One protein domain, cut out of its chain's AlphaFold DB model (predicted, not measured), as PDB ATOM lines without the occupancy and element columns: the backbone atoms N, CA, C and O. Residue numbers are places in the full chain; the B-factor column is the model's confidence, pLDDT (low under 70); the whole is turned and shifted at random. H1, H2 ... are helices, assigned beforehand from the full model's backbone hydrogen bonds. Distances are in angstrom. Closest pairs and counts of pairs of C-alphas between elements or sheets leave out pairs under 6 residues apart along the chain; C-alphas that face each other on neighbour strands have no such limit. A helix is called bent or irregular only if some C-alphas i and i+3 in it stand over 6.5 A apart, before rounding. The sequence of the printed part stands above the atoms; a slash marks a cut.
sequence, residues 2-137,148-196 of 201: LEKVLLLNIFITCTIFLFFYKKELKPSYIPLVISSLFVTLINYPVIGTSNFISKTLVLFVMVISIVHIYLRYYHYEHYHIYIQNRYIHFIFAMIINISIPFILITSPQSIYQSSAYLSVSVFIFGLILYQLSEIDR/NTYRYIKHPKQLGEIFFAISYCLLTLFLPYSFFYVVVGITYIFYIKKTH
ATOM      1  N   LEU A   2      40.315   0.866 -31.969       84.94
ATOM      2  CA  LEU A   2      39.735   1.764 -30.961       84.94
ATOM      3  C   LEU A   2      38.251   2.102 -31.202       84.94
ATOM      4  O   LEU A   2      37.454   2.007 -30.282       84.94
ATOM      5  N   GLU A   3      37.857   2.411 -32.439       88.06
ATOM      6  CA  GLU A   3      36.458   2.709 -32.789       88.06
ATOM      7  C   GLU A   3      35.491   1.573 -32.412       88.06
ATOM      8  O   GLU A   3      34.467   1.810 -31.777       88.06
ATOM      9  N   LYS A   4      35.851   0.321 -32.725       91.19
ATOM     10  CA  LYS A   4      35.038  -0.857 -32.381       91.19
ATOM     11  C   LYS A   4      34.904  -1.026 -30.865       91.19
ATOM     12  O   LYS A   4      33.829  -1.369 -30.387       91.19
ATOM     13  N   VAL A   5      35.977  -0.753 -30.120       92.00
ATOM     14  CA  VAL A   5      35.976  -0.776 -28.649       92.00
ATOM     15  C   VAL A   5      35.053   0.305 -28.082       92.00
ATOM     16  O   VAL A   5      34.250   0.031 -27.195       92.00
ATOM     17  N   LEU A   6      35.111   1.521 -28.626       92.62
ATOM     18  CA  LEU A   6      34.245   2.618 -28.196       92.62
ATOM     19  C   LEU A   6      32.769   2.313 -28.462       92.62
ATOM     20  O   LEU A   6      31.945   2.464 -27.561       92.62
ATOM     21  N   LEU A   7      32.439   1.823 -29.661       93.25
ATOM     22  CA  LEU A   7      31.078   1.408 -30.006       93.25
ATOM     23  C   LEU A   7      30.573   0.292 -29.084       93.25
ATOM     24  O   LEU A   7      29.430   0.348 -28.631       93.25
ATOM     25  N   LEU A   8      31.429  -0.677 -28.749       93.75
ATOM     26  CA  LEU A   8      31.097  -1.739 -27.803       93.75
ATOM     27  C   LEU A   8      30.805  -1.185 -26.400       93.75
ATOM     28  O   LEU A   8      29.810  -1.566 -25.790       93.75
ATOM     29  N   ASN A   9      31.613  -0.248 -25.899       94.44
ATOM     30  CA  ASN A   9      31.400   0.360 -24.582       94.44
ATOM     31  C   ASN A   9      30.099   1.162 -24.518       94.44
ATOM     32  O   ASN A   9      29.361   1.074 -23.532       94.44
ATOM     33  N   ILE A  10      29.796   1.915 -25.578       94.81
ATOM     34  CA  ILE A  10      28.523   2.628 -25.728       94.81
ATOM     35  C   ILE A  10      27.370   1.623 -25.714       94.81
ATOM     36  O   ILE A  10      26.421   1.785 -24.948       94.81
ATOM     37  N   PHE A  11      27.475   0.552 -26.502       96.19
ATOM     38  CA  PHE A  11      26.459  -0.493 -26.571       96.19
ATOM     39  C   PHE A  11      26.207  -1.153 -25.207       96.19
ATOM     40  O   PHE A  11      25.054  -1.257 -24.785       96.19
ATOM     41  N   ILE A  12      27.262  -1.537 -24.481       95.31
ATOM     42  CA  ILE A  12      27.167  -2.120 -23.134       95.31
ATOM     43  C   ILE A  12      26.467  -1.147 -22.179       95.31
ATOM     44  O   ILE A  12      25.516  -1.525 -21.492       95.31
ATOM     45  N   THR A  13      26.900   0.117 -22.168       96.12
ATOM     46  CA  THR A  13      26.349   1.151 -21.281       96.12
ATOM     47  C   THR A  13      24.864   1.375 -21.555       96.12
ATOM     48  O   THR A  13      24.053   1.310 -20.630       96.12
ATOM     49  N   CYS A  14      24.483   1.560 -22.822       95.44
ATOM     50  CA  CYS A  14      23.091   1.724 -23.237       95.44
ATOM     51  C   CYS A  14      22.235   0.513 -22.861       95.44
ATOM     52  O   CYS A  14      21.156   0.676 -22.296       95.44
ATOM     53  N   THR A  15      22.718  -0.701 -23.128       95.44
ATOM     54  CA  THR A  15      21.967  -1.937 -22.868       95.44
ATOM     55  C   THR A  15      21.671  -2.104 -21.378       95.44
ATOM     56  O   THR A  15      20.530  -2.368 -20.998       95.44
ATOM     57  N   ILE A  16      22.671  -1.885 -20.519       94.69
ATOM     58  CA  ILE A  16      22.520  -1.997 -19.061       94.69
ATOM     59  C   ILE A  16      21.580  -0.912 -18.529       94.69
ATOM     60  O   ILE A  16      20.669  -1.212 -17.757       94.69
ATOM     61  N   PHE A  17      21.743   0.337 -18.971       92.50
ATOM     62  CA  PHE A  17      20.853   1.422 -18.556       92.50
ATOM     63  C   PHE A  17      19.407   1.188 -18.993       92.50
ATOM     64  O   PHE A  17      18.504   1.383 -18.184       92.50
ATOM     65  N   LEU A  18      19.169   0.722 -20.223       92.81
ATOM     66  CA  LEU A  18      17.827   0.388 -20.710       92.81
ATOM     67  C   LEU A  18      17.203  -0.772 -19.926       92.81
ATOM     68  O   LEU A  18      16.015  -0.725 -19.608       92.81
ATOM     69  N   PHE A  19      17.994  -1.793 -19.585       93.06
ATOM     70  CA  PHE A  19      17.536  -2.920 -18.774       93.06
ATOM     71  C   PHE A  19      17.040  -2.457 -17.399       93.06
ATOM     72  O   PHE A  19      15.908  -2.753 -17.011       93.06
ATOM     73  N   PHE A  20      17.847  -1.674 -16.679       89.25
ATOM     74  CA  PHE A  20      17.462  -1.158 -15.366       89.25
ATOM     75  C   PHE A  20      16.370  -0.092 -15.441       89.25
ATOM     76  O   PHE A  20      15.510  -0.054 -14.568       89.25
ATOM     77  N   TYR A  21      16.336   0.710 -16.506       85.75
ATOM     78  CA  TYR A  21      15.260   1.669 -16.746       85.75
ATOM     79  C   TYR A  21      13.892   0.989 -16.857       85.75
ATOM     80  O   TYR A  21      12.910   1.513 -16.339       85.75
ATOM     81  N   LYS A  22      13.824  -0.179 -17.510       87.38
ATOM     82  CA  LYS A  22      12.585  -0.961 -17.619       87.38
ATOM     83  C   LYS A  22      12.243  -1.713 -16.332       87.38
ATOM     84  O   LYS A  22      11.069  -1.883 -16.028       87.38
ATOM     85  N   LYS A  23      13.254  -2.204 -15.609       87.00
ATOM     86  CA  LYS A  23      13.065  -3.094 -14.455       87.00
ATOM     87  C   LYS A  23      12.819  -2.350 -13.137       87.00
ATOM     88  O   LYS A  23      12.171  -2.898 -12.251       87.00
ATOM     89  N   GLU A  24      13.350  -1.140 -12.973       83.38
ATOM     90  CA  GLU A  24      13.277  -0.399 -11.711       83.38
ATOM     91  C   GLU A  24      12.212   0.699 -11.725       83.38
ATOM     92  O   GLU A  24      12.224   1.597 -12.564       83.38
ATOM     93  N   LEU A  25      11.343   0.691 -10.709       79.06
ATOM     94  CA  LEU A  25      10.351   1.751 -10.486       79.06
ATOM     95  C   LEU A  25      11.018   3.102 -10.177       79.06
ATOM     96  O   LEU A  25      10.620   4.148 -10.697       79.06
ATOM     97  N   LYS A  26      12.056   3.079  -9.333       83.31
ATOM     98  CA  LYS A  26      12.861   4.248  -8.972       83.31
ATOM     99  C   LYS A  26      14.276   4.066  -9.504       83.31
ATOM    100  O   LYS A  26      14.856   3.009  -9.285       83.31
ATOM    101  N   PRO A  27      14.846   5.086 -10.156       83.44
ATOM    102  CA  PRO A  27      16.148   4.945 -10.771       83.44
ATOM    103  C   PRO A  27      17.228   4.848  -9.692       83.44
ATOM    104  O   PRO A  27      17.293   5.684  -8.786       83.44
ATOM    105  N   SER A  28      18.067   3.821  -9.785       88.31
ATOM    106  CA  SER A  28      19.188   3.608  -8.870       88.31
ATOM    107  C   SER A  28      20.534   4.004  -9.482       88.31
ATOM    108  O   SER A  28      20.658   4.214 -10.687       88.31
ATOM    109  N   TYR A  29      21.557   4.092  -8.630       88.88
ATOM    110  CA  TYR A  29      22.955   4.344  -9.009       88.88
ATOM    111  C   TYR A  29      23.668   3.132  -9.659       88.88
ATOM    112  O   TYR A  29      24.734   3.235 -10.260       88.88
ATOM    113  N   ILE A  30      23.080   1.947  -9.539       90.94
ATOM    114  CA  ILE A  30      23.693   0.655  -9.880       90.94
ATOM    115  C   ILE A  30      23.945   0.425 -11.378       90.94
ATOM    116  O   ILE A  30      24.918  -0.265 -11.689       90.94
ATOM    117  N   PRO A  31      23.152   0.974 -12.323       92.25
ATOM    118  CA  PRO A  31      23.436   0.817 -13.746       92.25
ATOM    119  C   PRO A  31      24.831   1.324 -14.119       92.25
ATOM    120  O   PRO A  31      25.523   0.656 -14.885       92.25
ATOM    121  N   LEU A  32      25.278   2.444 -13.530       93.69
ATOM    122  CA  LEU A  32      26.636   2.959 -13.720       93.69
ATOM    123  C   LEU A  32      27.666   1.938 -13.245       93.69
ATOM    124  O   LEU A  32      28.507   1.524 -14.035       93.69
ATOM    125  N   VAL A  33      27.533   1.456 -12.010       93.94
ATOM    126  CA  VAL A  33      28.444   0.474 -11.406       93.94
ATOM    127  C   VAL A  33      28.588  -0.782 -12.268       93.94
ATOM    128  O   VAL A  33      29.695  -1.178 -12.627       93.94
ATOM    129  N   ILE A  34      27.463  -1.396 -12.640       94.44
ATOM    130  CA  ILE A  34      27.464  -2.636 -13.421       94.44
ATOM    131  C   ILE A  34      28.035  -2.385 -14.818       94.44
ATOM    132  O   ILE A  34      28.826  -3.187 -15.311       94.44
ATOM    133  N   SER A  35      27.688  -1.259 -15.447       96.25
ATOM    134  CA  SER A  35      28.236  -0.912 -16.760       96.25
ATOM    135  C   SER A  35      29.752  -0.713 -16.731       96.25
ATOM    136  O   SER A  35      30.441  -1.298 -17.565       96.25
ATOM    137  N   SER A  36      30.287  -0.002 -15.735       95.69
ATOM    138  CA  SER A  36      31.730   0.169 -15.556       95.69
ATOM    139  C   SER A  36      32.445  -1.156 -15.326       95.69
ATOM    140  O   SER A  36      33.517  -1.370 -15.894       95.69
ATOM    141  N   LEU A  37      31.844  -2.073 -14.559       96.88
ATOM    142  CA  LEU A  37      32.395  -3.408 -14.333       96.88
ATOM    143  C   LEU A  37      32.541  -4.190 -15.643       96.88
ATOM    144  O   LEU A  37      33.637  -4.650 -15.958       96.88
ATOM    145  N   PHE A  38      31.466  -4.305 -16.430       96.12
ATOM    146  CA  PHE A  38      31.500  -5.030 -17.706       96.12
ATOM    147  C   PHE A  38      32.477  -4.400 -18.695       96.12
ATOM    148  O   PHE A  38      33.289  -5.104 -19.293       96.12
ATOM    149  N   VAL A  39      32.438  -3.075 -18.832       96.56
ATOM    150  CA  VAL A  39      33.352  -2.329 -19.705       96.56
ATOM    151  C   VAL A  39      34.805  -2.579 -19.309       96.56
ATOM    152  O   VAL A  39      35.647  -2.802 -20.175       96.56
ATOM    153  N   THR A  40      35.114  -2.602 -18.015       95.56
ATOM    154  CA  THR A  40      36.478  -2.850 -17.530       95.56
ATOM    155  C   THR A  40      36.921  -4.290 -17.777       95.56
ATOM    156  O   THR A  40      38.010  -4.502 -18.309       95.56
ATOM    157  N   LEU A  41      36.081  -5.274 -17.445       94.88
ATOM    158  CA  LEU A  41      36.400  -6.698 -17.603       94.88
ATOM    159  C   LEU A  41      36.550  -7.120 -19.067       94.88
ATOM    160  O   LEU A  41      37.346  -8.006 -19.359       94.88
ATOM    161  N   ILE A  42      35.818  -6.485 -19.984       94.00
ATOM    162  CA  ILE A  42      35.936  -6.751 -21.422       94.00
ATOM    163  C   ILE A  42      37.166  -6.049 -22.001       94.00
ATOM    164  O   ILE A  42      37.908  -6.647 -22.773       94.00
ATOM    165  N   ASN A  43      37.411  -4.788 -21.634       94.19
ATOM    166  CA  ASN A  43      38.501  -4.023 -22.237       94.19
ATOM    167  C   ASN A  43      39.878  -4.411 -21.711       94.19
ATOM    168  O   ASN A  43      40.835  -4.416 -22.483       94.19
ATOM    169  N   TYR A  44      40.008  -4.739 -20.426       93.81
ATOM    170  CA  TYR A  44      41.318  -5.022 -19.849       93.81
ATOM    171  C   TYR A  44      42.061  -6.175 -20.553       93.81
ATOM    172  O   TYR A  44      43.211  -5.961 -20.932       93.81
ATOM    173  N   PRO A  45      41.444  -7.337 -20.843       91.62
ATOM    174  CA  PRO A  45      42.109  -8.405 -21.594       91.62
ATOM    175  C   PRO A  45      42.397  -8.062 -23.064       91.62
ATOM    176  O   PRO A  45      43.300  -8.646 -23.654       91.62
ATOM    177  N   VAL A  46      41.623  -7.155 -23.672       90.19
ATOM    178  CA  VAL A  46      41.680  -6.875 -25.120       90.19
ATOM    179  C   VAL A  46      42.678  -5.766 -25.460       90.19
ATOM    180  O   VAL A  46      43.369  -5.848 -26.472       90.19
ATOM    181  N   ILE A  47      42.733  -4.711 -24.645       90.69
ATOM    182  CA  ILE A  47      43.547  -3.507 -24.895       90.69
ATOM    183  C   ILE A  47      44.404  -3.090 -23.697       90.69
ATOM    184  O   ILE A  47      45.192  -2.152 -23.804       90.69
ATOM    185  N   GLY A  48      44.227  -3.732 -22.543       82.69
ATOM    186  CA  GLY A  48      44.960  -3.390 -21.336       82.69
ATOM    187  C   GLY A  48      46.421  -3.811 -21.416       82.69
ATOM    188  O   GLY A  48      46.775  -4.864 -21.939       82.69
ATOM    189  N   THR A  49      47.280  -2.984 -20.831       85.44
ATOM    190  CA  THR A  49      48.678  -3.332 -20.588       85.44
ATOM    191  C   THR A  49      48.856  -3.791 -19.141       85.44
ATOM    192  O   THR A  49      48.150  -3.353 -18.231       85.44
ATOM    193  N   SER A  50      49.795  -4.707 -18.893       86.00
ATOM    194  CA  SER A  50      50.017  -5.306 -17.563       86.00
ATOM    195  C   SER A  50      50.825  -4.397 -16.616       86.00
ATOM    196  O   SER A  50      51.679  -4.866 -15.862       86.00
ATOM    197  N   ASN A  51      50.573  -3.086 -16.639       91.69
ATOM    198  CA  ASN A  51      51.235  -2.116 -15.769       91.69
ATOM    199  C   ASN A  51      50.427  -1.830 -14.494       91.69
ATOM    200  O   ASN A  51      49.292  -2.285 -14.326       91.69
ATOM    201  N   PHE A  52      51.044  -1.087 -13.572       92.44
ATOM    202  CA  PHE A  52      50.453  -0.770 -12.276       92.44
ATOM    203  C   PHE A  52      49.134   0.001 -12.413       92.44
ATOM    204  O   PHE A  52      48.138  -0.403 -11.828       92.44
ATOM    205  N   ILE A  53      49.095   1.060 -13.230       93.38
ATOM    206  CA  ILE A  53      47.906   1.912 -13.393       93.38
ATOM    207  C   ILE A  53      46.712   1.109 -13.921       93.38
ATOM    208  O   ILE A  53      45.627   1.185 -13.348       93.38
ATOM    209  N   SER A  54      46.902   0.304 -14.971       94.06
ATOM    210  CA  SER A  54      45.830  -0.510 -15.546       94.06
ATOM    211  C   SER A  54      45.314  -1.557 -14.559       94.06
ATOM    212  O   SER A  54      44.103  -1.702 -14.412       94.06
ATOM    213  N   LYS A  55      46.204  -2.248 -13.831       94.44
ATOM    214  CA  LYS A  55      45.803  -3.208 -12.784       94.44
ATOM    215  C   LYS A  55      45.040  -2.523 -11.653       94.44
ATOM    216  O   LYS A  55      44.013  -3.030 -11.210       94.44
ATOM    217  N   THR A  56      45.515  -1.358 -11.221       95.25
ATOM    218  CA  THR A  56      44.893  -0.569 -10.155       95.25
ATOM    219  C   THR A  56      43.514  -0.060 -10.566       95.25
ATOM    220  O   THR A  56      42.582  -0.170  -9.777       95.25
ATOM    221  N   LEU A  57      43.337   0.410 -11.808       96.25
ATOM    222  CA  LEU A  57      42.022   0.800 -12.329       96.25
ATOM    223  C   LEU A  57      41.037  -0.374 -12.284       96.25
ATOM    224  O   LEU A  57      39.923  -0.225 -11.785       96.25
ATOM    225  N   VAL A  58      41.457  -1.545 -12.777       96.38
ATOM    226  CA  VAL A  58      40.630  -2.760 -12.763       96.38
ATOM    227  C   VAL A  58      40.245  -3.129 -11.334       96.38
ATOM    228  O   VAL A  58      39.078  -3.401 -11.061       96.38
ATOM    229  N   LEU A  59      41.202  -3.076 -10.407       96.00
ATOM    230  CA  LEU A  59      40.963  -3.361  -8.999       96.00
ATOM    231  C   LEU A  59      39.997  -2.354  -8.360       96.00
ATOM    232  O   LEU A  59      39.072  -2.776  -7.672       96.00
ATOM    233  N   PHE A  60      40.145  -1.051  -8.623       96.62
ATOM    234  CA  PHE A  60      39.220  -0.027  -8.127       96.62
ATOM    235  C   PHE A  60      37.796  -0.291  -8.614       96.62
ATOM    236  O   PHE A  60      36.875  -0.346  -7.800       96.62
ATOM    237  N   VAL A  61      37.612  -0.515  -9.920       96.75
ATOM    238  CA  VAL A  61      36.285  -0.782 -10.492       96.75
ATOM    239  C   VAL A  61      35.694  -2.068  -9.921       96.75
ATOM    240  O   VAL A  61      34.519  -2.071  -9.553       96.75
ATOM    241  N   MET A  62      36.476  -3.143  -9.796       96.19
ATOM    242  CA  MET A  62      35.993  -4.396  -9.209       96.19
ATOM    243  C   MET A  62      35.583  -4.222  -7.748       96.19
ATOM    244  O   MET A  62      34.480  -4.622  -7.390       96.19
ATOM    245  N   VAL A  63      36.424  -3.601  -6.915       95.50
ATOM    246  CA  VAL A  63      36.136  -3.414  -5.484       95.50
ATOM    247  C   VAL A  63      34.905  -2.534  -5.288       95.50
ATOM    248  O   VAL A  63      33.992  -2.945  -4.577       95.50
ATOM    249  N   ILE A  64      34.828  -1.378  -5.962       94.44
ATOM    250  CA  ILE A  64      33.637  -0.513  -5.935       94.44
ATOM    251  C   ILE A  64      32.413  -1.338  -6.343       94.44
ATOM    252  O   ILE A  64      31.416  -1.384  -5.625       94.44
ATOM    253  N   SER A  65      32.496  -2.059  -7.462       94.19
ATOM    254  CA  SER A  65      31.349  -2.800  -7.981       94.19
ATOM    255  C   SER A  65      30.869  -3.892  -7.044       94.19
ATOM    256  O   SER A  65      29.670  -3.984  -6.791       94.19
ATOM    257  N   ILE A  66      31.790  -4.673  -6.480       91.94
ATOM    258  CA  ILE A  66      31.468  -5.702  -5.493       91.94
ATOM    259  C   ILE A  66      30.787  -5.064  -4.288       91.94
ATOM    260  O   ILE A  66      29.729  -5.537  -3.893       91.94
ATOM    261  N   VAL A  67      31.327  -3.968  -3.748       90.12
ATOM    262  CA  VAL A  67      30.749  -3.276  -2.587       90.12
ATOM    263  C   VAL A  67      29.322  -2.805  -2.870       90.12
ATOM    264  O   VAL A  67      28.414  -3.111  -2.100       90.12
ATOM    265  N   HIS A  68      29.094  -2.114  -3.988       90.56
ATOM    266  CA  HIS A  68      27.765  -1.599  -4.322       90.56
ATOM    267  C   HIS A  68      26.745  -2.698  -4.628       90.56
ATOM    268  O   HIS A  68      25.586  -2.604  -4.221       90.56
ATOM    269  N   ILE A  69      27.153  -3.735  -5.361       89.62
ATOM    270  CA  ILE A  69      26.278  -4.859  -5.708       89.62
ATOM    271  C   ILE A  69      25.958  -5.666  -4.446       89.62
ATOM    272  O   ILE A  69      24.791  -5.965  -4.198       89.62
ATOM    273  N   TYR A  70      26.967  -5.961  -3.624       87.06
ATOM    274  CA  TYR A  70      26.803  -6.681  -2.364       87.06
ATOM    275  C   TYR A  70      25.808  -5.968  -1.447       87.06
ATOM    276  O   TYR A  70      24.795  -6.554  -1.073       87.06
ATOM    277  N   LEU A  71      26.031  -4.684  -1.159       83.62
ATOM    278  CA  LEU A  71      25.166  -3.935  -0.247       83.62
ATOM    279  C   LEU A  71      23.736  -3.789  -0.778       83.62
ATOM    280  O   LEU A  71      22.786  -3.774   0.004       83.62
ATOM    281  N   ARG A  72      23.557  -3.743  -2.102       82.94
ATOM    282  CA  ARG A  72      22.231  -3.706  -2.717       82.94
ATOM    283  C   ARG A  72      21.443  -4.999  -2.544       82.94
ATOM    284  O   ARG A  72      20.244  -4.934  -2.282       82.94
ATOM    285  N   TYR A  73      22.061  -6.152  -2.790       79.50
ATOM    286  CA  TYR A  73      21.331  -7.422  -2.846       79.50
ATOM    287  C   TYR A  73      21.288  -8.145  -1.499       79.50
ATOM    288  O   TYR A  73      20.296  -8.813  -1.214       79.50
ATOM    289  N   TYR A  74      22.283  -7.944  -0.633       76.12
ATOM    290  CA  TYR A  74      22.380  -8.612   0.669       76.12
ATOM    291  C   TYR A  74      21.531  -7.957   1.783       76.12
ATOM    292  O   TYR A  74      21.825  -8.104   2.963       76.12
ATOM    293  N   HIS A  75      20.449  -7.262   1.406       53.62
ATOM    294  CA  HIS A  75      19.387  -6.778   2.305       53.62
ATOM    295  C   HIS A  75      19.817  -5.749   3.367       53.62
ATOM    296  O   HIS A  75      19.297  -5.737   4.480       53.62
ATOM    297  N   TYR A  76      20.681  -4.795   3.012       57.31
ATOM    298  CA  TYR A  76      20.707  -3.538   3.761       57.31
ATOM    299  C   TYR A  76      19.477  -2.717   3.355       57.31
ATOM    300  O   TYR A  76      19.467  -2.102   2.289       57.31
ATOM    301  N   GLU A  77      18.443  -2.687   4.208       53.09
ATOM    302  CA  GLU A  77      17.176  -1.944   4.000       53.09
ATOM    303  C   GLU A  77      17.386  -0.461   3.628       53.09
ATOM    304  O   GLU A  77      16.512   0.214   3.084       53.09
ATOM    305  N   HIS A  78      18.581   0.057   3.901       56.94
ATOM    306  CA  HIS A  78      18.975   1.446   3.728       56.94
ATOM    307  C   HIS A  78      19.982   1.663   2.581       56.94
ATOM    308  O   HIS A  78      20.509   2.768   2.418       56.94
ATOM    309  N   TYR A  79      20.265   0.639   1.766       65.94
ATOM    310  CA  TYR A  79      21.144   0.735   0.595       65.94
ATOM    311  C   TYR A  79      20.380   1.057  -0.698       65.94
ATOM    312  O   TYR A  79      20.658   0.567  -1.792       65.94
ATOM    313  N   HIS A  80      19.391   1.934  -0.595       68.56
ATOM    314  CA  HIS A  80      18.657   2.418  -1.752       68.56
ATOM    315  C   HIS A  80      19.155   3.802  -2.164       68.56
ATOM    316  O   HIS A  80      18.567   4.829  -1.832       68.56
ATOM    317  N   ILE A  81      20.269   3.827  -2.897       82.00
ATOM    318  CA  ILE A  81      20.797   5.065  -3.481       82.00
ATOM    319  C   ILE A  81      19.996   5.381  -4.744       82.00
ATOM    320  O   ILE A  81      20.285   4.881  -5.837       82.00
ATOM    321  N   TYR A  82      18.965   6.200  -4.567       84.19
ATOM    322  CA  TYR A  82      18.145   6.702  -5.660       84.19
ATOM    323  C   TYR A  82      18.766   7.949  -6.277       84.19
ATOM    324  O   TYR A  82      19.232   8.847  -5.575       84.19
ATOM    325  N   ILE A  83      18.740   8.016  -7.604       86.56
ATOM    326  CA  ILE A  83      19.200   9.188  -8.347       86.56
ATOM    327  C   ILE A  83      18.027  10.130  -8.628       86.56
ATOM    328  O   ILE A  83      16.921   9.696  -8.945       86.56
ATOM    329  N   GLN A  84      18.269  11.438  -8.548       83.06
ATOM    330  CA  GLN A  84      17.247  12.443  -8.861       83.06
ATOM    331  C   GLN A  84      17.039  12.600 -10.374       83.06
ATOM    332  O   GLN A  84      15.906  12.686 -10.838       83.06
ATOM    333  N   ASN A  85      18.126  12.615 -11.157       86.12
ATOM    334  CA  ASN A  85      18.073  12.824 -12.605       86.12
ATOM    335  C   ASN A  85      18.770  11.685 -13.364       86.12
ATOM    336  O   ASN A  85      19.994  11.542 -13.332       86.12
ATOM    337  N   ARG A  86      17.965  10.901 -14.089       87.69
ATOM    338  CA  ARG A  86      18.405   9.724 -14.852       87.69
ATOM    339  C   ARG A  86      19.351  10.089 -15.998       87.69
ATOM    340  O   ARG A  86      20.315   9.369 -16.236       87.69
ATOM    341  N   TYR A  87      19.101  11.210 -16.673       89.81
ATOM    342  CA  TYR A  87      19.879  11.636 -17.838       89.81
ATOM    343  C   TYR A  87      21.285  12.080 -17.448       89.81
ATOM    344  O   TYR A  87      22.254  11.673 -18.079       89.81
ATOM    345  N   ILE A  88      21.412  12.852 -16.365       90.56
ATOM    346  CA  ILE A  88      22.724  13.283 -15.861       90.56
ATOM    347  C   ILE A  88      23.550  12.065 -15.431       90.56
ATOM    348  O   ILE A  88      24.725  11.964 -15.771       90.56
ATOM    349  N   HIS A  89      22.930  11.107 -14.740       91.12
ATOM    350  CA  HIS A  89      23.608   9.876 -14.342       91.12
ATOM    351  C   HIS A  89      24.050   9.027 -15.546       91.12
ATOM    352  O   HIS A  89      25.159   8.497 -15.546       91.12
ATOM    353  N   PHE A  90      23.221   8.945 -16.591       93.56
ATOM    354  CA  PHE A  90      23.579   8.281 -17.842       93.56
ATOM    355  C   PHE A  90      24.762   8.960 -18.543       93.56
ATOM    356  O   PHE A  90      25.676   8.272 -18.989       93.56
ATOM    357  N   ILE A  91      24.796  10.297 -18.583       93.81
ATOM    358  CA  ILE A  91      25.931  11.055 -19.134       93.81
ATOM    359  C   ILE A  91      27.220  10.716 -18.376       93.81
ATOM    360  O   ILE A  91      28.233  10.425 -19.008       93.81
ATOM    361  N   PHE A  92      27.186  10.681 -17.039       92.88
ATOM    362  CA  PHE A  92      28.353  10.277 -16.250       92.88
ATOM    363  C   PHE A  92      28.797   8.844 -16.555       92.88
ATOM    364  O   PHE A  92      29.986   8.618 -16.763       92.88
ATOM    365  N   ALA A  93      27.862   7.893 -16.637       93.94
ATOM    366  CA  ALA A  93      28.195   6.513 -16.978       93.94
ATOM    367  C   ALA A  93      28.840   6.406 -18.365       93.94
ATOM    368  O   ALA A  93      29.849   5.728 -18.520       93.94
ATOM    369  N   MET A  94      28.311   7.123 -19.358       95.50
ATOM    370  CA  MET A  94      28.880   7.169 -20.705       95.50
ATOM    371  C   MET A  94      30.301   7.730 -20.704       95.50
ATOM    372  O   MET A  94      31.201   7.109 -21.262       95.50
ATOM    373  N   ILE A  95      30.522   8.872 -20.049       95.25
ATOM    374  CA  ILE A  95      31.839   9.515 -19.997       95.25
ATOM    375  C   ILE A  95      32.866   8.609 -19.301       95.25
ATOM    376  O   ILE A  95      33.967   8.434 -19.820       95.25
ATOM    377  N   ILE A  96      32.505   7.994 -18.170       93.81
ATOM    378  CA  ILE A  96      33.382   7.068 -17.434       93.81
ATOM    379  C   ILE A  96      33.673   5.814 -18.269       93.81
ATOM    380  O   ILE A  96      34.816   5.385 -18.392       93.81
ATOM    381  N   ASN A  97      32.660   5.228 -18.901       95.69
ATOM    382  CA  ASN A  97      32.843   3.997 -19.669       95.69
ATOM    383  C   ASN A  97      33.623   4.214 -20.971       95.69
ATOM    384  O   ASN A  97      34.327   3.317 -21.440       95.69
ATOM    385  N   ILE A  98      33.540   5.414 -21.543       94.38
ATOM    386  CA  ILE A  98      34.380   5.828 -22.664       94.38
ATOM    387  C   ILE A  98      35.806   6.125 -22.190       94.38
ATOM    388  O   ILE A  98      36.733   5.816 -22.929       94.38
ATOM    389  N   SER A  99      36.023   6.660 -20.983       93.19
ATOM    390  CA  SER A  99      37.373   6.980 -20.493       93.19
ATOM    391  C   SER A  99      38.216   5.743 -20.166       93.19
ATOM    392  O   SER A  99      39.421   5.755 -20.416       93.19
ATOM    393  N   ILE A 100      37.603   4.659 -19.672       94.44
ATOM    394  CA  ILE A 100      38.286   3.400 -19.315       94.44
ATOM    395  C   ILE A 100      39.245   2.888 -20.409       94.44
ATOM    396  O   ILE A 100      40.426   2.708 -20.106       94.44
ATOM    397  N   PRO A 101      38.821   2.656 -21.670       93.75
ATOM    398  CA  PRO A 101      39.724   2.162 -22.710       93.75
ATOM    399  C   PRO A 101      40.878   3.126 -23.004       93.75
ATOM    400  O   PRO A 101      41.994   2.670 -23.239       93.75
ATOM    401  N   PHE A 102      40.650   4.442 -22.947       93.25
ATOM    402  CA  PHE A 102      41.726   5.414 -23.144       93.25
ATOM    403  C   PHE A 102      42.765   5.328 -22.030       93.25
ATOM    404  O   PHE A 102      43.949   5.261 -22.337       93.25
ATOM    405  N   ILE A 103      42.336   5.241 -20.767       93.88
ATOM    406  CA  ILE A 103      43.243   5.066 -19.623       93.88
ATOM    407  C   ILE A 103      44.063   3.781 -19.774       93.88
ATOM    408  O   ILE A 103      45.265   3.785 -19.529       93.88
ATOM    409  N   LEU A 104      43.435   2.680 -20.199       93.50
ATOM    410  CA  LEU A 104      44.113   1.393 -20.373       93.50
ATOM    411  C   LEU A 104      45.185   1.412 -21.473       93.50
ATOM    412  O   LEU A 104      46.215   0.757 -21.317       93.50
ATOM    413  N   ILE A 105      44.942   2.152 -22.557       92.75
ATOM    414  CA  ILE A 105      45.866   2.277 -23.693       92.75
ATOM    415  C   ILE A 105      47.004   3.247 -23.371       92.75
ATOM    416  O   ILE A 105      48.151   2.989 -23.731       92.75
ATOM    417  N   THR A 106      46.707   4.367 -22.707       92.12
ATOM    418  CA  THR A 106      47.695   5.420 -22.435       92.12
ATOM    419  C   THR A 106      48.473   5.205 -21.140       92.12
ATOM    420  O   THR A 106      49.471   5.888 -20.913       92.12
ATOM    421  N   SER A 107      48.093   4.232 -20.308       91.56
ATOM    422  CA  SER A 107      48.774   3.934 -19.044       91.56
ATOM    423  C   SER A 107      50.290   3.703 -19.136       91.56
ATOM    424  O   SER A 107      50.984   4.156 -18.220       91.56
ATOM    425  N   PRO A 108      50.867   3.092 -20.197       90.69
ATOM    426  CA  PRO A 108      52.321   2.943 -20.316       90.69
ATOM    427  C   PRO A 108      53.060   4.269 -20.509       90.69
ATOM    428  O   PRO A 108      54.264   4.328 -20.294       90.69
ATOM    429  N   GLN A 109      52.355   5.320 -20.931       89.69
ATOM    430  CA  GLN A 109      52.931   6.632 -21.225       89.69
ATOM    431  C   GLN A 109      53.038   7.516 -19.970       89.69
ATOM    432  O   GLN A 109      53.551   8.630 -20.052       89.69
ATOM    433  N   SER A 110      52.566   7.045 -18.809       85.88
ATOM    434  CA  SER A 110      52.701   7.783 -17.551       85.88
ATOM    435  C   SER A 110      54.150   7.785 -17.062       85.88
ATOM    436  O   SER A 110      54.697   6.744 -16.690       85.88
ATOM    437  N   ILE A 111      54.742   8.978 -17.011       73.81
ATOM    438  CA  ILE A 111      56.125   9.200 -16.570       73.81
ATOM    439  C   ILE A 111      56.238   9.096 -15.038       73.81
ATOM    440  O   ILE A 111      57.235   8.595 -14.521       73.81
ATOM    441  N   TYR A 112      55.205   9.517 -14.299       80.38
ATOM    442  CA  TYR A 112      55.222   9.580 -12.834       80.38
ATOM    443  C   TYR A 112      54.201   8.626 -12.215       80.38
ATOM    444  O   TYR A 112      52.993   8.768 -12.386       80.38
ATOM    445  N   GLN A 113      54.697   7.666 -11.432       84.94
ATOM    446  CA  GLN A 113      53.869   6.663 -10.752       84.94
ATOM    447  C   GLN A 113      53.507   7.060  -9.309       84.94
ATOM    448  O   GLN A 113      52.664   6.425  -8.683       84.94
ATOM    449  N   SER A 114      54.107   8.126  -8.763       87.81
ATOM    450  CA  SER A 114      53.897   8.567  -7.375       87.81
ATOM    451  C   SER A 114      52.432   8.903  -7.067       87.81
ATOM    452  O   SER A 114      51.920   8.483  -6.028       87.81
ATOM    453  N   SER A 115      51.725   9.584  -7.978       91.31
ATOM    454  CA  SER A 115      50.289   9.863  -7.806       91.31
ATOM    455  C   SER A 115      49.441   8.595  -7.881       91.31
ATOM    456  O   SER A 115      48.463   8.474  -7.144       91.31
ATOM    457  N   ALA A 116      49.834   7.631  -8.718       91.50
ATOM    458  CA  ALA A 116      49.153   6.350  -8.830       91.50
ATOM    459  C   ALA A 116      49.270   5.552  -7.524       91.50
ATOM    460  O   ALA A 116      48.272   5.000  -7.069       91.50
ATOM    461  N   TYR A 117      50.428   5.549  -6.859       93.38
ATOM    462  CA  TYR A 117      50.559   4.927  -5.535       93.38
ATOM    463  C   TYR A 117      49.722   5.646  -4.471       93.38
ATOM    464  O   TYR A 117      48.975   4.994  -3.741       93.38
ATOM    465  N   LEU A 118      49.759   6.984  -4.433       95.31
ATOM    466  CA  LEU A 118      48.929   7.769  -3.513       95.31
ATOM    467  C   LEU A 118      47.430   7.499  -3.724       95.31
ATOM    468  O   LEU A 118      46.672   7.427  -2.757       95.31
ATOM    469  N   SER A 119      47.005   7.300  -4.975       96.44
ATOM    470  CA  SER A 119      45.609   7.007  -5.304       96.44
ATOM    471  C   SER A 119      45.078   5.764  -4.590       96.44
ATOM    472  O   SER A 119      43.924   5.765  -4.158       96.44
ATOM    473  N   VAL A 120      45.923   4.741  -4.404       96.94
ATOM    474  CA  VAL A 120      45.573   3.498  -3.703       96.94
ATOM    475  C   VAL A 120      45.344   3.763  -2.221       96.94
ATOM    476  O   VAL A 120      44.343   3.313  -1.672       96.94
ATOM    477  N   SER A 121      46.211   4.544  -1.574       96.69
ATOM    478  CA  SER A 121      46.034   4.916  -0.165       96.69
ATOM    479  C   SER A 121      44.742   5.704   0.054       96.69
ATOM    480  O   SER A 121      43.970   5.392   0.961       96.69
ATOM    481  N   VAL A 122      44.469   6.680  -0.816       97.25
ATOM    482  CA  VAL A 122      43.225   7.465  -0.774       97.25
ATOM    483  C   VAL A 122      42.004   6.574  -1.028       97.25
ATOM    484  O   VAL A 122      40.966   6.753  -0.391       97.25
ATOM    485  N   PHE A 123      42.144   5.562  -1.889       97.56
ATOM    486  CA  PHE A 123      41.062   4.643  -2.229       97.56
ATOM    487  C   PHE A 123      40.710   3.750  -1.040       97.56
ATOM    488  O   PHE A 123      39.540   3.616  -0.691       97.56
ATOM    489  N   ILE A 124      41.726   3.193  -0.374       96.38
ATOM    490  CA  ILE A 124      41.556   2.390   0.841       96.38
ATOM    491  C   ILE A 124      40.906   3.228   1.945       96.38
ATOM    492  O   ILE A 124      39.983   2.757   2.603       96.38
ATOM    493  N   PHE A 125      41.330   4.482   2.121       94.62
ATOM    494  CA  PHE A 125      40.707   5.380   3.093       94.62
ATOM    495  C   PHE A 125      39.222   5.628   2.782       94.62
ATOM    496  O   PHE A 125      38.375   5.520   3.669       94.62
ATOM    497  N   GLY A 126      38.894   5.881   1.510       94.50
ATOM    498  CA  GLY A 126      37.511   5.992   1.048       94.50
ATOM    499  C   GLY A 126      36.696   4.725   1.314       94.50
ATOM    500  O   GLY A 126      35.578   4.810   1.818       94.50
ATOM    501  N   LEU A 127      37.283   3.553   1.060       93.00
ATOM    502  CA  LEU A 127      36.655   2.253   1.289       93.00
ATOM    503  C   LEU A 127      36.359   2.017   2.774       93.00
ATOM    504  O   LEU A 127      35.266   1.568   3.107       93.00
ATOM    505  N   ILE A 128      37.302   2.349   3.660       90.19
ATOM    506  CA  ILE A 128      37.122   2.238   5.113       90.19
ATOM    507  C   ILE A 128      35.958   3.122   5.564       90.19
ATOM    508  O   ILE A 128      35.054   2.630   6.233       90.19
ATOM    509  N   LEU A 129      35.932   4.397   5.162       88.94
ATOM    510  CA  LEU A 129      34.832   5.306   5.505       88.94
ATOM    511  C   LEU A 129      33.483   4.799   4.991       88.94
ATOM    512  O   LEU A 129      32.480   4.865   5.703       88.94
ATOM    513  N   TYR A 130      33.469   4.268   3.772       87.81
ATOM    514  CA  TYR A 130      32.269   3.715   3.168       87.81
ATOM    515  C   TYR A 130      31.751   2.492   3.932       87.81
ATOM    516  O   TYR A 130      30.568   2.420   4.244       87.81
ATOM    517  N   GLN A 131      32.623   1.549   4.285       84.88
ATOM    518  CA  GLN A 131      32.226   0.348   5.025       84.88
ATOM    519  C   GLN A 131      31.812   0.665   6.462       84.88
ATOM    520  O   GLN A 131      30.787   0.170   6.929       84.88
ATOM    521  N   LEU A 132      32.546   1.550   7.143       81.62
ATOM    522  CA  LEU A 132      32.171   2.021   8.476       81.62
ATOM    523  C   LEU A 132      30.789   2.676   8.464       81.62
ATOM    524  O   LEU A 132      30.027   2.464   9.398       81.62
ATOM    525  N   SER A 133      30.420   3.403   7.403       79.12
ATOM    526  CA  SER A 133      29.083   4.005   7.309       79.12
ATOM    527  C   SER A 133      27.944   2.987   7.386       79.12
ATOM    528  O   SER A 133      26.907   3.296   7.966       79.12
ATOM    529  N   GLU A 134      28.135   1.776   6.860       77.56
ATOM    530  CA  GLU A 134      27.110   0.730   6.874       77.56
ATOM    531  C   GLU A 134      27.139  -0.099   8.168       77.56
ATOM    532  O   GLU A 134      26.080  -0.494   8.651       77.56
ATOM    533  N   ILE A 135      28.320  -0.316   8.762       75.00
ATOM    534  CA  ILE A 135      28.485  -1.078  10.016       75.00
ATOM    535  C   ILE A 135      28.051  -0.258  11.242       75.00
ATOM    536  O   ILE A 135      27.332  -0.760  12.102       75.00
ATOM    537  N   ASP A 136      28.460   1.011  11.313       65.12
ATOM    538  CA  ASP A 136      28.228   1.911  12.452       65.12
ATOM    539  C   ASP A 136      26.867   2.623  12.377       65.12
ATOM    540  O   ASP A 136      26.595   3.584  13.108       65.12
ATOM    541  N   ARG A 137      25.978   2.208  11.469       62.34
ATOM    542  CA  ARG A 137      24.647   2.813  11.381       62.34
ATOM    543  C   ARG A 137      23.909   2.599  12.704       62.34
ATOM    544  O   ARG A 137      23.790   1.462  13.162       62.34
ATOM    545  N   ASN A 148      30.792   5.815  17.782       63.84
ATOM    546  CA  ASN A 148      30.229   5.679  16.446       63.84
ATOM    547  C   ASN A 148      30.943   6.621  15.466       63.84
ATOM    548  O   ASN A 148      31.116   7.798  15.795       63.84
ATOM    549  N   THR A 149      31.285   6.171  14.254       62.03
ATOM    550  CA  THR A 149      31.897   7.032  13.212       62.03
ATOM    551  C   THR A 149      31.076   8.310  12.956       62.03
ATOM    552  O   THR A 149      31.626   9.403  12.785       62.03
ATOM    553  N   TYR A 150      29.748   8.207  13.069       67.12
ATOM    554  CA  TYR A 150      28.794   9.318  12.957       67.12
ATOM    555  C   TYR A 150      28.950  10.430  14.006       67.12
ATOM    556  O   TYR A 150      28.440  11.533  13.813       67.12
ATOM    557  N   ARG A 151      29.669  10.181  15.109       65.94
ATOM    558  CA  ARG A 151      29.995  11.209  16.109       65.94
ATOM    559  C   ARG A 151      30.964  12.254  15.554       65.94
ATOM    560  O   ARG A 151      30.897  13.415  15.948       65.94
ATOM    561  N   TYR A 152      31.861  11.839  14.662       73.81
ATOM    562  CA  TYR A 152      32.929  12.683  14.122       73.81
ATOM    563  C   TYR A 152      32.668  13.090  12.671       73.81
ATOM    564  O   TYR A 152      33.095  14.162  12.242       73.81
ATOM    565  N   ILE A 153      31.952  12.256  11.914       77.94
ATOM    566  CA  ILE A 153      31.733  12.442  10.482       77.94
ATOM    567  C   ILE A 153      30.237  12.367  10.182       77.94
ATOM    568  O   ILE A 153      29.614  11.333  10.377       77.94
ATOM    569  N   LYS A 154      29.656  13.455   9.660       74.06
ATOM    570  CA  LYS A 154      28.202  13.540   9.418       74.06
ATOM    571  C   LYS A 154      27.694  12.595   8.324       74.06
ATOM    572  O   LYS A 154      26.607  12.051   8.464       74.06
ATOM    573  N   HIS A 155      28.451  12.427   7.237       83.19
ATOM    574  CA  HIS A 155      28.052  11.615   6.076       83.19
ATOM    575  C   HIS A 155      29.238  10.771   5.571       83.19
ATOM    576  O   HIS A 155      29.811  11.080   4.519       83.19
ATOM    577  N   PRO A 156      29.658   9.744   6.334       85.00
ATOM    578  CA  PRO A 156      30.838   8.941   6.014       85.00
ATOM    579  C   PRO A 156      30.706   8.218   4.668       85.00
ATOM    580  O   PRO A 156      31.675   8.174   3.912       85.00
ATOM    581  N   LYS A 157      29.495   7.774   4.300       87.50
ATOM    582  CA  LYS A 157      29.219   7.141   3.002       87.50
ATOM    583  C   LYS A 157      29.498   8.064   1.816       87.50
ATOM    584  O   LYS A 157      30.217   7.705   0.888       87.50
ATOM    585  N   GLN A 158      28.956   9.282   1.870       90.62
ATOM    586  CA  GLN A 158      29.159  10.293   0.834       90.62
ATOM    587  C   GLN A 158      30.631  10.704   0.725       90.62
ATOM    588  O   GLN A 158      31.129  10.923  -0.377       90.62
ATOM    589  N   LEU A 159      31.338  10.798   1.856       91.56
ATOM    590  CA  LEU A 159      32.773  11.068   1.851       91.56
ATOM    591  C   LEU A 159      33.568   9.925   1.222       91.56
ATOM    592  O   LEU A 159      34.455  10.211   0.426       91.56
ATOM    593  N   GLY A 160      33.226   8.666   1.509       92.12
ATOM    594  CA  GLY A 160      33.847   7.501   0.871       92.12
ATOM    595  C   GLY A 160      33.785   7.566  -0.661       92.12
ATOM    596  O   GLY A 160      34.811   7.445  -1.325       92.12
ATOM    597  N   GLU A 161      32.617   7.891  -1.218       93.38
ATOM    598  CA  GLU A 161      32.430   8.077  -2.670       93.38
ATOM    599  C   GLU A 161      33.241   9.243  -3.242       93.38
ATOM    600  O   GLU A 161      33.812   9.155  -4.330       93.38
ATOM    601  N   ILE A 162      33.327  10.351  -2.502       95.38
ATOM    602  CA  ILE A 162      34.168  11.487  -2.890       95.38
ATOM    603  C   ILE A 162      35.642  11.067  -2.909       95.38
ATOM    604  O   ILE A 162      36.362  11.435  -3.835       95.38
ATOM    605  N   PHE A 163      36.093  10.270  -1.939       96.81
ATOM    606  CA  PHE A 163      37.453   9.737  -1.931       96.81
ATOM    607  C   PHE A 163      37.712   8.787  -3.101       96.81
ATOM    608  O   PHE A 163      38.779   8.883  -3.700       96.81
ATOM    609  N   PHE A 164      36.744   7.962  -3.518       96.12
ATOM    610  CA  PHE A 164      36.875   7.169  -4.747       96.12
ATOM    611  C   PHE A 164      37.072   8.047  -5.988       96.12
ATOM    612  O   PHE A 164      37.949   7.770  -6.810       96.12
ATOM    613  N   ALA A 165      36.323   9.147  -6.101       95.62
ATOM    614  CA  ALA A 165      36.492  10.102  -7.192       95.62
ATOM    615  C   ALA A 165      37.869  10.796  -7.155       95.62
ATOM    616  O   ALA A 165      38.515  10.947  -8.192       95.62
ATOM    617  N   ILE A 166      38.353  11.171  -5.965       97.06
ATOM    618  CA  ILE A 166      39.695  11.747  -5.785       97.06
ATOM    619  C   ILE A 166      40.774  10.729  -6.168       97.06
ATOM    620  O   ILE A 166      41.711  11.079  -6.884       97.06
ATOM    621  N   SER A 167      40.639   9.468  -5.754       97.00
ATOM    622  CA  SER A 167      41.546   8.390  -6.150       97.00
ATOM    623  C   SER A 167      41.596   8.211  -7.659       97.00
ATOM    624  O   SER A 167      42.683   8.098  -8.217       97.00
ATOM    625  N   TYR A 168      40.455   8.256  -8.346       95.75
ATOM    626  CA  TYR A 168      40.427   8.222  -9.806       95.75
ATOM    627  C   TYR A 168      41.205   9.398 -10.430       95.75
ATOM    628  O   TYR A 168      42.024   9.187 -11.330       95.75
ATOM    629  N   CYS A 169      41.026  10.623  -9.922       96.06
ATOM    630  CA  CYS A 169      41.796  11.786 -10.379       96.06
ATOM    631  C   CYS A 169      43.303  11.601 -10.154       96.06
ATOM    632  O   CYS A 169      44.095  11.879 -11.047       96.06
ATOM    633  N   LEU A 170      43.710  11.107  -8.982       95.94
ATOM    634  CA  LEU A 170      45.120  10.878  -8.653       95.94
ATOM    635  C   LEU A 170      45.748   9.778  -9.516       95.94
ATOM    636  O   LEU A 170      46.886   9.926  -9.968       95.94
ATOM    637  N   LEU A 171      44.999   8.705  -9.785       95.50
ATOM    638  CA  LEU A 171      45.437   7.600 -10.638       95.50
ATOM    639  C   LEU A 171      45.701   8.071 -12.075       95.50
ATOM    640  O   LEU A 171      46.613   7.579 -12.732       95.50
ATOM    641  N   THR A 172      44.914   9.038 -12.547       94.06
ATOM    642  CA  THR A 172      44.939   9.521 -13.933       94.06
ATOM    643  C   THR A 172      45.704  10.834 -14.133       94.06
ATOM    644  O   THR A 172      45.859  11.284 -15.268       94.06
ATOM    645  N   LEU A 173      46.229  11.432 -13.059       94.00
ATOM    646  CA  LEU A 173      46.809  12.782 -13.044       94.00
ATOM    647  C   LEU A 173      47.976  12.981 -14.023       94.00
ATOM    648  O   LEU A 173      48.099  14.043 -14.631       94.00
ATOM    649  N   PHE A 174      48.822  11.962 -14.180       92.50
ATOM    650  CA  PHE A 174      50.008  12.010 -15.045       92.50
ATOM    651  C   PHE A 174      49.855  11.209 -16.341       92.50
ATOM    652  O   PHE A 174      50.836  10.966 -17.042       92.50
ATOM    653  N   LEU A 175      48.625  10.814 -16.682       92.19
ATOM    654  CA  LEU A 175      48.332  10.227 -17.984       92.19
ATOM    655  C   LEU A 175      48.233  11.304 -19.072       92.19
ATOM    656  O   LEU A 175      47.856  12.446 -18.795       92.19
ATOM    657  N   PRO A 176      48.462  10.937 -20.340       90.38
ATOM    658  CA  PRO A 176      48.026  11.748 -21.467       90.38
ATOM    659  C   PRO A 176      46.540  12.087 -21.339       90.38
ATOM    660  O   PRO A 176      45.729  11.221 -20.999       90.38
ATOM    661  N   TYR A 177      46.187  13.340 -21.630       88.62
ATOM    662  CA  TYR A 177      44.823  13.865 -21.494       88.62
ATOM    663  C   TYR A 177      44.296  13.914 -20.046       88.62
ATOM    664  O   TYR A 177      43.085  14.004 -19.843       88.62
ATOM    665  N   SER A 178      45.182  13.919 -19.038       90.81
ATOM    666  CA  SER A 178      44.817  13.943 -17.612       90.81
ATOM    667  C   SER A 178      43.807  15.019 -17.231       90.81
ATOM    668  O   SER A 178      42.913  14.762 -16.426       90.81
ATOM    669  N   PHE A 179      43.892  16.196 -17.855       91.62
ATOM    670  CA  PHE A 179      42.941  17.284 -17.652       91.62
ATOM    671  C   PHE A 179      41.483  16.830 -17.824       91.62
ATOM    672  O   PHE A 179      40.643  17.146 -16.985       91.62
ATOM    673  N   PHE A 180      41.184  16.024 -18.850       92.44
ATOM    674  CA  PHE A 180      39.831  15.512 -19.072       92.44
ATOM    675  C   PHE A 180      39.378  14.606 -17.923       92.44
ATOM    676  O   PHE A 180      38.276  14.781 -17.406       92.44
ATOM    677  N   TYR A 181      40.223  13.673 -17.474       93.00
ATOM    678  CA  TYR A 181      39.870  12.756 -16.385       93.00
ATOM    679  C   TYR A 181      39.671  13.490 -15.055       93.00
ATOM    680  O   TYR A 181      38.712  13.212 -14.333       93.00
ATOM    681  N   VAL A 182      40.521  14.476 -14.764       93.75
ATOM    682  CA  VAL A 182      40.421  15.301 -13.555       93.75
ATOM    683  C   VAL A 182      39.140  16.138 -13.566       93.75
ATOM    684  O   VAL A 182      38.425  16.172 -12.565       93.75
ATOM    685  N   VAL A 183      38.788  16.759 -14.697       94.19
ATOM    686  CA  VAL A 183      37.525  17.507 -14.839       94.19
ATOM    687  C   VAL A 183      36.317  16.594 -14.623       94.19
ATOM    688  O   VAL A 183      35.378  16.971 -13.918       94.19
ATOM    689  N   VAL A 184      36.339  15.372 -15.163       93.50
ATOM    690  CA  VAL A 184      35.270  14.384 -14.946       93.50
ATOM    691  C   VAL A 184      35.141  14.015 -13.468       93.50
ATOM    692  O   VAL A 184      34.034  14.026 -12.931       93.50
ATOM    693  N   GLY A 185      36.247  13.760 -12.768       93.56
ATOM    694  CA  GLY A 185      36.197  13.450 -11.339       93.56
ATOM    695  C   GLY A 185      35.702  14.624 -10.488       93.56
ATOM    696  O   GLY A 185      34.848  14.444  -9.623       93.56
ATOM    697  N   ILE A 186      36.153  15.851 -10.770       95.56
ATOM    698  CA  ILE A 186      35.696  17.058 -10.060       95.56
ATOM    699  C   ILE A 186      34.198  17.299 -10.291       95.56
ATOM    700  O   ILE A 186      33.451  17.537  -9.340       95.56
ATOM    701  N   THR A 187      33.734  17.213 -11.539       94.56
ATOM    702  CA  THR A 187      32.307  17.378 -11.864       94.56
ATOM    703  C   THR A 187      31.449  16.291 -11.221       94.56
ATOM    704  O   THR A 187      30.358  16.593 -10.730       94.56
ATOM    705  N   TYR A 188      31.955  15.060 -11.122       94.25
ATOM    706  CA  TYR A 188      31.295  13.976 -10.399       94.25
ATOM    707  C   TYR A 188      31.181  14.258  -8.888       94.25
ATOM    708  O   TYR A 188      30.110  14.082  -8.305       94.25
ATOM    709  N   ILE A 189      32.225  14.810  -8.254       95.00
ATOM    710  CA  ILE A 189      32.177  15.246  -6.845       95.00
ATOM    711  C   ILE A 189      31.108  16.329  -6.639       95.00
ATOM    712  O   ILE A 189      30.325  16.264  -5.684       95.00
ATOM    713  N   PHE A 190      31.036  17.321  -7.532       94.44
ATOM    714  CA  PHE A 190      29.988  18.344  -7.475       94.44
ATOM    715  C   PHE A 190      28.591  17.746  -7.647       94.44
ATOM    716  O   PHE A 190      27.672  18.136  -6.925       94.44
ATOM    717  N   TYR A 191      28.432  16.783  -8.556       92.06
ATOM    718  CA  TYR A 191      27.175  16.070  -8.758       92.06
ATOM    719  C   TYR A 191      26.723  15.335  -7.489       92.06
ATOM    720  O   TYR A 191      25.580  15.530  -7.063       92.06
ATOM    721  N   ILE A 192      27.619  14.583  -6.836       90.88
ATOM    722  CA  ILE A 192      27.342  13.904  -5.559       90.88
ATOM    723  C   ILE A 192      26.860  14.910  -4.507       90.88
ATOM    724  O   ILE A 192      25.816  14.708  -3.881       90.88
ATOM    725  N   LYS A 193      27.592  16.017  -4.326       91.00
ATOM    726  CA  LYS A 193      27.265  17.028  -3.310       91.00
ATOM    727  C   LYS A 193      25.931  17.717  -3.585       91.00
ATOM    728  O   LYS A 193      25.116  17.832  -2.671       91.00
ATOM    729  N   LYS A 194      25.702  18.151  -4.829       89.62
ATOM    730  CA  LYS A 194      24.514  18.916  -5.236       89.62
ATOM    731  C   LYS A 194      23.231  18.092  -5.160       89.62
ATOM    732  O   LYS A 194      22.201  18.616  -4.761       89.62
ATOM    733  N   THR A 195      23.291  16.817  -5.536       85.44
ATOM    734  CA  THR A 195      22.123  15.919  -5.493       85.44
ATOM    735  C   THR A 195      21.932  15.249  -4.134       85.44
ATOM    736  O   THR A 195      20.990  14.480  -3.963       85.44
ATOM    737  N   HIS A 196      22.820  15.529  -3.170       84.50
ATOM    738  CA  HIS A 196      22.891  14.827  -1.890       84.50
ATOM    739  C   HIS A 196      22.943  13.300  -2.058       84.50
ATOM    740  O   HIS A 196      22.446  12.551  -1.218       84.50
TER     741      HIS A 196
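Overview. This is residues 2 to 137 and 148 to 196 of the 201 residues of an uncharacterized protein of Macrococcus bohemicus (UniProt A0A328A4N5). Seven helices run lengthwise in one bundle, six of them, H2, H3, H5, H6, H7 and H4, making a rough ring, with H1 packed on the outer side of H2 and H4. The ring draws together at one end, where H3, H4 and H6 come near each other, and is looser toward the other end, across which residues 74 to 85 pass. The bundle is up and down, each helix running against the one before it. The printed part has 185 residues, with named helices H1 to H7 in chain order and no named strand, and its class is all helix. It is compact, with a radius of gyration of the C-alphas of 16.1 A and spans of 43 by 39 by 27 A.

Along the chain. H1, residues 2 to 23, starts at C-alpha 2 (39.735, 1.764, -30.961) and is 31.7 A long. H2 is residues 30 to 47. H3, residues 52 to 73, is 31.3 A long. H4, residues 86 to 109, measures 35.2 A; it is irregular, with C-alphas 105 and 108 at 7.3 A, and has a kink of 42 degrees near residue 103. H5, residues 114 to 135, is 32.3 A long. H6 is residues 156 to 172. H7, residues 178 to 194, ends at C-alpha 194 (24.514, 18.916, -5.236).

Arrangement. H1 and H2 form a hairpin, touching closest at the C-alphas of Thr 13 and Ser 35, 5.3 A, at a shallow tilt of 24 degrees. H1 also touches residues 90 to 101 of H4, closest at Asn 9 and Asn 97, C-alphas 6.3 A apart. H2 and H4 touch and run the same way, with the C-alphas of Leu 32 and Ala 93 at 5.1 A. H2 and H3 are a hairpin, closest at the C-alphas of Val 33 and Ser 65, 5.6 A. H3 only just touches H5, with 3 pairs of C-alphas within 8 A, closest at Ile 53 and Ala 116, 6.5 A. H5 and H6 touch, running opposite ways at 16 degrees; the C-alphas of Gly 126 and Gly 160 are 4.0 A apart. H6 and H7 form a hairpin, closest at the C-alphas of Cys 169 and Val 182, 4.9 A. H7 touches H4 at Tyr 181 and Ser 99, closest C-alphas 7.5 A apart. H4 and H5 are apart. Every O i to N i+4 pair is within hydrogen-bond range in H1, H3, H6 and H7; the counts are 12 of 14 in H2, 16 of 20 in H4 and 15 of 18 in H5.

Size, cuts and confidence. The C-alphas farthest apart, Lys 4 and Arg 151, are 50.2 A apart. Residues 138 to 147 are not printed, and C-alphas 137 and 148 are 8.1 A apart across the cut. The link H3 to H4 is long. Confidence is under 70 at residues 75 to 80, 136 to 137 and 148 to 151.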